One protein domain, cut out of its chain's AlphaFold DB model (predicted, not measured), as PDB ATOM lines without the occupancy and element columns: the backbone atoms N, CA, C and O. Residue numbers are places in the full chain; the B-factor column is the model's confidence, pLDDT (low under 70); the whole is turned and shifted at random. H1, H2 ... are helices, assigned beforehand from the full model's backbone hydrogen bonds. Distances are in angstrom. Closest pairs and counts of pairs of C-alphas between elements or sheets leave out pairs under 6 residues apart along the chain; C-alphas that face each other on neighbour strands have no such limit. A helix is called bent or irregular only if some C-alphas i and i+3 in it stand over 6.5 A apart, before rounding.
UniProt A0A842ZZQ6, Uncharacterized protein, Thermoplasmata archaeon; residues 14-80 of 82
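What this domain is: This is residues 14 to 80 of the 82 residues of an uncharacterized protein of Thermoplasmata archaeon (UniProt A0A842ZZQ6). The model is a flat, open arc: a helical hairpin of H2 and H3 with the short helix H1 near H2 makes one end, and a kinked helix, H4, makes the other. The unnamed stretch of residues 50 to 61 spans between the two ends, and its residues 52 to 59 stand free. The printed part has 67 residues with four named helices, H1, H2, H3 and H4 in that order, and no named strand; its class is all helix. The whole is extended, with a radius of gyration of the C-alphas of 17.2 A, and spans 49 by 29 by 11 A.

Where its parts are: Find C-alpha 14 at (467.620, 312.407, 654.975); there H1 begins, residues 14 to 18, 6.3 A from first to last C-alpha. From Pro 20 to Glu 30 you read H2, 15.2 A long. Next look at C-alpha 36, at (488.903, 308.179, 657.786), where H3 starts; it runs to Ser 49 over 19.3 A. It is irregular, for C-alphas 38 and 41 are 7.2 A apart. H4, the longest helix by residues, goes from Asp 62 to Ala 78 over 22.1 A and ends at C-alpha 78, (467.671, 323.767, 643.856). It too is irregular, with C-alphas 71 and 74 being 7.8 A apart, and it has a kink of 70 degrees near residue 71.

How they stand to each other: Start at the hairpin of H2 and H3: these helices touch, and their closest C-alphas, those of Tyr 28 and Phe 36, are 6.6 A apart. Their lines stand at a shallow tilt of 30 degrees, and they run opposite ways. Look back to H1, which is close to H2 but not clearly touching it; the closest C-alphas, those of Phe 16 and Ile 23, are 5.9 A apart. H1 and H3 are apart. H4 touches no helix and is apart from H1, H2 and H3. Along the backbone, every O i to N i+4 pair is within hydrogen-bond range in H1 and H2, while in H3 8 of 10 and in H4 11 of 13 are.

The domain as a whole: The two C-alphas farthest apart, those of Ala 38 and Glu 63, are 49.2 A from each other, while those of Glu 14 and Asn 80, the first and last printed, are 11.2 A apart. The printed part has no cut. The links H1 to H2 and H2 to H3 are tight, and the link H3 to H4, 12 residues, is long. In the B-factor column you find a mean pLDDT of 88.4 for the printed part; residues 51 to 58 are under 70.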
ATOM      1  N   GLU A  14     468.322 313.676 655.181       86.56
ATOM      2  CA  GLU A  14     467.620 312.407 654.975       86.56
ATOM      3  C   GLU A  14     468.547 311.309 654.432       86.56
ATOM      4  O   GLU A  14     468.454 310.154 654.846       86.56
ATOM      5  N   ASP A  15     469.474 311.668 653.542       90.19
ATOM      6  CA  ASP A  15     470.467 310.727 653.025       90.19
ATOM      7  C   ASP A  15     471.508 310.388 654.101       90.19
ATOM      8  O   ASP A  15     471.876 309.225 654.264       90.19
ATOM      9  N   PHE A  16     471.911 311.374 654.912       91.50
ATOM     10  CA  PHE A  16     472.821 311.154 656.035       91.50
ATOM     11  C   PHE A  16     472.251 310.186 657.068       91.50
ATOM     12  O   PHE A  16     472.952 309.281 657.503       91.50
ATOM     13  N   ILE A  17     470.988 310.334 657.468       87.75
ATOM     14  CA  ILE A  17     470.390 309.402 658.435       87.75
ATOM     15  C   ILE A  17     470.172 308.003 657.841       87.75
ATOM     16  O   ILE A  17     470.211 307.026 658.592       87.75
ATOM     17  N   ARG A  18     469.969 307.886 656.519       89.00
ATOM     18  CA  ARG A  18     469.803 306.596 655.830       89.00
ATOM     19  C   ARG A  18     471.126 305.835 655.734       89.00
ATOM     20  O   ARG A  18     471.164 304.646 656.043       89.00
ATOM     21  N   GLU A  19     472.204 306.518 655.349       92.88
ATOM     22  CA  GLU A  19     473.517 305.927 655.050       92.88
ATOM     23  C   GLU A  19     474.677 306.703 655.723       92.88
ATOM     24  O   GLU A  19     475.618 307.151 655.064       92.88
ATOM     25  N   PRO A  20     474.679 306.857 657.062       93.75
ATOM     26  CA  PRO A  20     475.561 307.809 657.746       93.75
ATOM     27  C   PRO A  20     477.048 307.519 657.551       93.75
ATOM     28  O   PRO A  20     477.841 308.437 657.369       93.75
ATOM     29  N   MET A  21     477.451 306.246 657.566       95.62
ATOM     30  CA  MET A  21     478.859 305.882 657.395       95.62
ATOM     31  C   MET A  21     479.366 306.182 655.977       95.62
ATOM     32  O   MET A  21     480.505 306.621 655.821       95.62
ATOM     33  N   GLU A  22     478.530 305.966 654.959       96.50
ATOM     34  CA  GLU A  22     478.891 306.242 653.564       96.50
ATOM     35  C   GLU A  22     479.017 307.748 653.332       96.50
ATOM     36  O   GLU A  22     480.000 308.207 652.751       96.50
ATOM     37  N   ILE A  23     478.094 308.535 653.891       97.19
ATOM     38  CA  ILE A  23     478.157 309.992 653.797       97.19
ATOM     39  C   ILE A  23     479.352 310.562 654.576       97.19
ATOM     40  O   ILE A  23     480.022 311.458 654.069       97.19
ATOM     41  N   ILE A  24     479.698 310.032 655.757       97.31
ATOM     42  CA  ILE A  24     480.924 310.445 656.470       97.31
ATOM     43  C   ILE A  24     482.164 310.164 655.614       97.31
ATOM     44  O   ILE A  24     483.039 311.021 655.512       97.31
ATOM     45  N   GLN A  25     482.245 308.997 654.970       97.69
ATOM     46  CA  GLN A  25     483.349 308.687 654.060       97.69
ATOM     47  C   GLN A  25     483.403 309.666 652.879       97.69
ATOM     48  O   GLN A  25     484.481 310.139 652.517       97.69
ATOM     49  N   HIS A  26     482.246 309.990 652.300       97.38
ATOM     50  CA  HIS A  26     482.142 310.946 651.205       97.38
ATOM     51  C   HIS A  26     482.594 312.354 651.625       97.38
ATOM     52  O   HIS A  26     483.367 312.968 650.898       97.38
ATOM     53  N   ILE A  27     482.231 312.820 652.829       97.44
ATOM     54  CA  ILE A  27     482.714 314.092 653.399       97.44
ATOM     55  C   ILE A  27     484.244 314.123 653.462       97.44
ATOM     56  O   ILE A  27     484.846 315.109 653.045       97.44
ATOM     57  N   TYR A  28     484.884 313.055 653.956       97.69
ATOM     58  CA  TYR A  28     486.350 312.983 654.001       97.69
ATOM     59  C   TYR A  28     486.963 313.068 652.601       97.69
ATOM     60  O   TYR A  28     487.946 313.776 652.407       97.69
ATOM     61  N   SER A  29     486.366 312.382 651.624       96.75
ATOM     62  CA  SER A  29     486.829 312.413 650.236       96.75
ATOM     63  C   SER A  29     486.685 313.801 649.608       96.75
ATOM     64  O   SER A  29     487.651 314.311 649.050       96.75
ATOM     65  N   GLU A  30     485.509 314.426 649.700       97.12
ATOM     66  CA  GLU A  30     485.255 315.737 649.087       97.12
ATOM     67  C   GLU A  30     486.111 316.828 649.722       97.12
ATOM     68  O   GLU A  30     486.643 317.679 649.017       97.12
ATOM     69  N   LEU A  31     486.294 316.784 651.044       97.12
ATOM     70  CA  LEU A  31     487.087 317.776 651.767       97.12
ATOM     71  C   LEU A  31     488.598 317.482 651.770       97.12
ATOM     72  O   LEU A  31     489.355 318.214 652.406       97.12
ATOM     73  N   ASN A  32     489.049 316.428 651.077       96.06
ATOM     74  CA  ASN A  32     490.436 315.947 651.085       96.06
ATOM     75  C   ASN A  32     491.003 315.776 652.507       96.06
ATOM     76  O   ASN A  32     492.115 316.211 652.811       96.06
ATOM     77  N   LEU A  33     490.217 315.170 653.397       96.62
ATOM     78  CA  LEU A  33     490.611 314.895 654.774       96.62
ATOM     79  C   LEU A  33     491.228 313.502 654.884       96.62
ATOM     80  O   LEU A  33     490.656 312.505 654.436       96.62
ATOM     81  N   ASP A  34     492.360 313.423 655.571       97.31
ATOM     82  CA  ASP A  34     492.998 312.157 655.911       97.31
ATOM     83  C   ASP A  34     492.377 311.516 657.163       97.31
ATOM     84  O   ASP A  34     491.674 312.146 657.950       97.31
ATOM     85  N   GLY A  35     492.682 310.236 657.391       97.62
ATOM     86  CA  GLY A  35     492.403 309.574 658.670       97.62
ATOM     87  C   GLY A  35     491.035 308.898 658.799       97.62
ATOM     88  O   GLY A  35     490.756 308.328 659.853       97.62
ATOM     89  N   PHE A  36     490.206 308.864 657.747       97.62
ATOM     90  CA  PHE A  36     488.903 308.179 657.786       97.62
ATOM     91  C   PHE A  36     489.013 306.725 658.271       97.62
ATOM     92  O   PHE A  36     488.281 306.306 659.167       97.62
ATOM     93  N   ALA A  37     489.963 305.960 657.723       97.06
ATOM     94  CA  ALA A  37     490.141 304.546 658.058       97.06
ATOM     95  C   ALA A  37     490.435 304.325 659.552       97.06
ATOM     96  O   ALA A  37     489.899 303.391 660.148       97.06
ATOM     97  N   ALA A  38     491.235 305.206 660.163       97.75
ATOM     98  CA  ALA A  38     491.543 305.159 661.591       97.75
ATOM     99  C   ALA A  38     490.335 305.568 662.455       97.75
ATOM    100  O   ALA A  38     490.089 304.970 663.499       97.75
ATOM    101  N   SER A  39     489.549 306.547 661.998       97.00
ATOM    102  CA  SER A  39     488.393 307.084 662.729       97.00
ATOM    103  C   SER A  39     487.110 306.258 662.567       97.00
ATOM    104  O   SER A  39     486.180 306.400 663.363       97.00
ATOM    105  N   ARG A  40     487.038 305.369 661.567       96.25
ATOM    106  CA  ARG A  40     485.827 304.611 661.206       96.25
ATOM    107  C   ARG A  40     485.192 303.874 662.387       96.25
ATOM    108  O   ARG A  40     483.974 303.897 662.538       96.25
ATOM    109  N   ALA A  41     486.004 303.250 663.241       96.81
ATOM    110  CA  ALA A  41     485.515 302.512 664.408       96.81
ATOM    111  C   ALA A  41     484.871 303.426 665.469       96.81
ATOM    112  O   ALA A  41     483.880 303.049 666.100       96.81
ATOM    113  N   ALA A  42     485.398 304.642 665.643       97.00
ATOM    114  CA  ALA A  42     484.831 305.629 666.558       97.00
ATOM    115  C   ALA A  42     483.482 306.145 666.038       97.00
ATOM    116  O   ALA A  42     482.514 306.206 666.798       97.00
ATOM    117  N   PHE A  43     483.385 306.422 664.732       95.56
ATOM    118  CA  PHE A  43     482.120 306.797 664.099       95.56
ATOM    119  C   PHE A  43     481.067 305.694 664.207       95.56
ATOM    120  O   PHE A  43     479.941 305.976 664.598       95.56
ATOM    121  N   ASP A  44     481.422 304.439 663.924       94.06
ATOM    122  CA  ASP A  44     480.495 303.306 664.037       94.06
ATOM    123  C   ASP A  44     479.955 303.153 665.469       94.06
ATOM    124  O   ASP A  44     478.750 302.996 665.678       94.06
ATOM    125  N   THR A  45     480.838 303.277 666.465       95.00
ATOM    126  CA  THR A  45     480.461 303.245 667.885       95.00
ATOM    127  C   THR A  45     479.465 304.353 668.225       95.00
ATOM    128  O   THR A  45     478.438 304.091 668.851       95.00
ATOM    129  N   TYR A  46     479.735 305.579 667.774       93.88
ATOM    130  CA  TYR A  46     478.861 306.721 668.022       93.88
ATOM    131  C   TYR A  46     477.511 306.587 667.304       93.88
ATOM    132  O   TYR A  46     476.464 306.747 667.919       93.88
ATOM    133  N   LEU A  47     477.497 306.217 666.024       91.00
ATOM    134  CA  LEU A  47     476.255 306.053 665.261       91.00
ATOM    135  C   LEU A  47     475.341 304.987 665.877       91.00
ATOM    136  O   LEU A  47     474.123 305.165 665.930       91.00
ATOM    137  N   LYS A  48     475.915 303.904 666.414       89.31
ATOM    138  CA  LYS A  48     475.160 302.888 667.159       89.31
ATOM    139  C   LYS A  48     474.506 303.447 668.423       89.31
ATOM    140  O   LYS A  48     473.400 303.016 668.742       89.31
ATOM    141  N   SER A  49     475.132 304.408 669.108       89.25
ATOM    142  CA  SER A  49     474.541 305.042 670.294       89.25
ATOM    143  C   SER A  49     473.415 306.028 669.960       89.25
ATOM    144  O   SER A  49     472.617 306.334 670.837       89.25
ATOM    145  N   GLN A  50     473.333 306.525 668.720       83.00
ATOM    146  CA  GLN A  50     472.337 307.523 668.289       83.00
ATOM    147  C   GLN A  50     471.053 306.920 667.690       83.00
ATOM    148  O   GLN A  50     470.121 307.656 667.368       83.00
ATOM    149  N   LYS A  51     470.958 305.588 667.553       66.19
ATOM    150  CA  LYS A  51     469.846 304.892 666.867       66.19
ATOM    151  C   LYS A  51     468.437 305.150 667.430       66.19
ATOM    152  O   LYS A  51     467.469 304.762 666.785       66.19
ATOM    153  N   SER A  52     468.296 305.761 668.605       61.97
ATOM    154  CA  SER A  52     467.001 306.055 669.237       61.97
ATOM    155  C   SER A  52     466.438 307.449 668.932       61.97
ATOM    156  O   SER A  52     465.367 307.779 669.439       61.97
ATOM    157  N   LEU A  53     467.112 308.274 668.125       56.84
ATOM    158  CA  LEU A  53     466.619 309.600 667.740       56.84
ATOM    159  C   LEU A  53     465.599 309.491 666.595       56.84
ATOM    160  O   LEU A  53     465.872 309.846 665.452       56.84
ATOM    161  N   ASN A  54     464.412 308.969 666.899       56.34
ATOM    162  CA  ASN A  54     463.266 309.073 666.001       56.34
ATOM    163  C   ASN A  54     462.779 310.525 666.011       56.34
ATOM    164  O   ASN A  54     462.263 311.000 667.021       56.34
ATOM    165  N   GLY A  55     462.977 311.230 664.896       59.44
ATOM    166  CA  GLY A  55     462.436 312.570 664.702       59.44
ATOM    167  C   GLY A  55     460.913 312.526 664.747       59.44
ATOM    168  O   GLY A  55     460.290 311.737 664.037       59.44
ATOM    169  N   GLU A  56     460.314 313.350 665.601       60.38
ATOM    170  CA  GLU A  56     458.872 313.562 665.603       60.38
ATOM    171  C   GLU A  56     458.427 313.986 664.198       60.38
ATOM    172  O   GLU A  56     458.993 314.903 663.596       60.38
ATOM    173  N   SER A  57     457.416 313.311 663.649       63.28
ATOM    174  CA  SER A  57     456.824 313.723 662.383       63.28
ATOM    175  C   SER A  57     456.056 315.023 662.609       63.28
ATOM    176  O   SER A  57     454.993 315.022 663.232       63.28
ATOM    177  N   TYR A  58     456.591 316.133 662.113       68.56
ATOM    178  CA  TYR A  58     455.888 317.408 662.132       68.56
ATOM    179  C   TYR A  58     454.842 317.442 661.013       68.56
ATOM    180  O   TYR A  58     455.179 317.398 659.828       68.56
ATOM    181  N   THR A  59     453.565 317.535 661.377       77.25
ATOM    182  CA  THR A  59     452.480 317.695 660.402       77.25
ATOM    183  C   THR A  59     452.359 319.164 660.005       77.25
ATOM    184  O   THR A  59     451.967 320.006 660.811       77.25
ATOM    185  N   VAL A  60     452.670 319.473 658.747       80.94
ATOM    186  CA  VAL A  60     452.482 320.809 658.160       80.94
ATOM    187  C   VAL A  60     451.047 320.928 657.640       80.94
ATOM    188  O   VAL A  60     450.590 320.048 656.915       80.94
ATOM    189  N   SER A  61     450.333 322.005 657.985       88.69
ATOM    190  CA  SER A  61     448.996 322.271 657.432       88.69
ATOM    191  C   SER A  61     449.056 322.660 655.952       88.69
ATOM    192  O   SER A  61     450.053 323.220 655.492       88.69
ATOM    193  N   ASP A  62     447.968 322.440 655.213       88.12
ATOM    194  CA  ASP A  62     447.907 322.762 653.779       88.12
ATOM    195  C   ASP A  62     448.171 324.252 653.499       88.12
ATOM    196  O   ASP A  62     448.937 324.592 652.597       88.12
ATOM    197  N   GLU A  63     447.636 325.152 654.332       92.25
ATOM    198  CA  GLU A  63     447.868 326.600 654.209       92.25
ATOM    199  C   GLU A  63     449.345 326.973 654.437       92.25
ATOM    200  O   GLU A  63     449.898 327.852 653.766       92.25
ATOM    201  N   ALA A  64     450.011 326.311 655.388       89.38
ATOM    202  CA  ALA A  64     451.437 326.514 655.621       89.38
ATOM    203  C   ALA A  64     452.265 325.965 654.452       89.38
ATOM    204  O   ALA A  64     453.207 326.629 654.013       89.38
ATOM    205  N   ARG A  65     451.882 324.806 653.904       88.38
ATOM    206  CA  ARG A  65     452.538 324.191 652.746       88.38
ATOM    207  C   ARG A  65     452.452 325.083 651.511       88.38
ATOM    208  O   ARG A  65     453.474 325.330 650.884       88.38
ATOM    209  N   GLU A  66     451.289 325.658 651.220       92.31
ATOM    210  CA  GLU A  66     451.119 326.582 650.090       92.31
ATOM    211  C   GLU A  66     452.010 327.830 650.225       92.31
ATOM    212  O   GLU A  66     452.665 328.260 649.270       92.31
ATOM    213  N   LYS A  67     452.099 328.404 651.435       93.81
ATOM    214  CA  LYS A  67     452.981 329.552 651.707       93.81
ATOM    215  C   LYS A  67     454.458 329.194 651.556       93.81
ATOM    216  O   LYS A  67     455.218 330.026 651.054       93.81
ATOM    217  N   ILE A  68     454.863 328.005 652.002       90.38
ATOM    218  CA  ILE A  68     456.231 327.501 651.846       90.38
ATOM    219  C   ILE A  68     456.534 327.321 650.364       90.38
ATOM    220  O   ILE A  68     457.498 327.903 649.887       90.38
ATOM    221  N   ASP A  69     455.684 326.631 649.613       89.00
ATOM    222  CA  ASP A  69     455.897 326.365 648.190       89.00
ATOM    223  C   ASP A  69     456.006 327.658 647.380       89.00
ATOM    224  O   ASP A  69     456.947 327.836 646.608       89.00
ATOM    225  N   LYS A  70     455.113 328.621 647.627       93.50
ATOM    226  CA  LYS A  70     455.141 329.914 646.936       93.50
ATOM    227  C   LYS A  70     456.406 330.727 647.227       93.50
ATOM    228  O   LYS A  70     456.849 331.486 646.369       93.50
ATOM    229  N   ARG A  71     456.950 330.639 648.445       93.31
ATOM    230  CA  ARG A  71     458.088 331.468 648.890       93.31
ATOM    231  C   ARG A  71     459.438 330.775 648.765       93.31
ATOM    232  O   ARG A  71     460.433 331.467 648.625       93.31
ATOM    233  N   TRP A  72     459.467 329.451 648.840       91.25
ATOM    234  CA  TRP A  72     460.666 328.628 649.010       91.25
ATOM    235  C   TRP A  72     460.711 327.431 648.052       91.25
ATOM    236  O   TRP A  72     461.671 326.666 648.100       91.25
ATOM    237  N   GLY A  73     459.733 327.265 647.152       87.31
ATOM    238  CA  GLY A  73     459.727 326.176 646.166       87.31
ATOM    239  C   GLY A  73     461.009 326.118 645.329       87.31
ATOM    240  O   GLY A  73     461.531 325.034 645.091       87.31
ATOM    241  N   PHE A  74     461.596 327.276 645.015       90.56
ATOM    242  CA  PHE A  74     462.875 327.361 644.304       90.56
ATOM    243  C   PHE A  74     464.056 326.753 645.084       90.56
ATOM    244  O   PHE A  74     464.972 326.217 644.473       90.56
ATOM    245  N   ILE A  75     464.052 326.812 646.424       88.81
ATOM    246  CA  ILE A  75     465.068 326.147 647.260       88.81
ATOM    247  C   ILE A  75     464.860 324.640 647.210       88.81
ATOM    248  O   ILE A  75     465.815 323.885 647.063       88.81
ATOM    249  N   ARG A  76     463.606 324.196 647.294       84.44
ATOM    250  CA  ARG A  76     463.279 322.775 647.217       84.44
ATOM    251  C   ARG A  76     463.741 322.164 645.889       84.44
ATOM    252  O   ARG A  76     464.330 321.088 645.901       84.44
ATOM    253  N   GLU A  77     463.540 322.880 644.785       84.62
ATOM    254  CA  GLU A  77     464.051 322.515 643.457       84.62
ATOM    255  C   GLU A  77     465.581 322.562 643.382       84.62
ATOM    256  O   GLU A  77     466.189 321.627 642.874       84.62
ATOM    257  N   ALA A  78     466.216 323.614 643.911       85.00
ATOM    258  CA  ALA A  78     467.671 323.767 643.856       85.00
ATOM    259  C   ALA A  78     468.430 322.684 644.642       85.00
ATOM    260  O   ALA A  78     469.534 322.313 644.256       85.00
ATOM    261  N   PHE A  79     467.841 322.183 645.731       82.75
ATOM    262  CA  PHE A  79     468.471 321.221 646.638       82.75
ATOM    263  C   PHE A  79     467.832 319.819 646.594       82.75
ATOM    264  O   PHE A  79     468.138 318.980 647.440       82.75
ATOM    265  N   ASN A  80     466.933 319.547 645.639       77.50
ATOM    266  CA  ASN A  80     466.208 318.274 645.505       77.50
ATOM    267  C   ASN A  80     465.587 317.768 646.828       77.50
ATOM    268  O   ASN A  80     465.629 316.573 647.157       77.50
TER     269      ASN A  80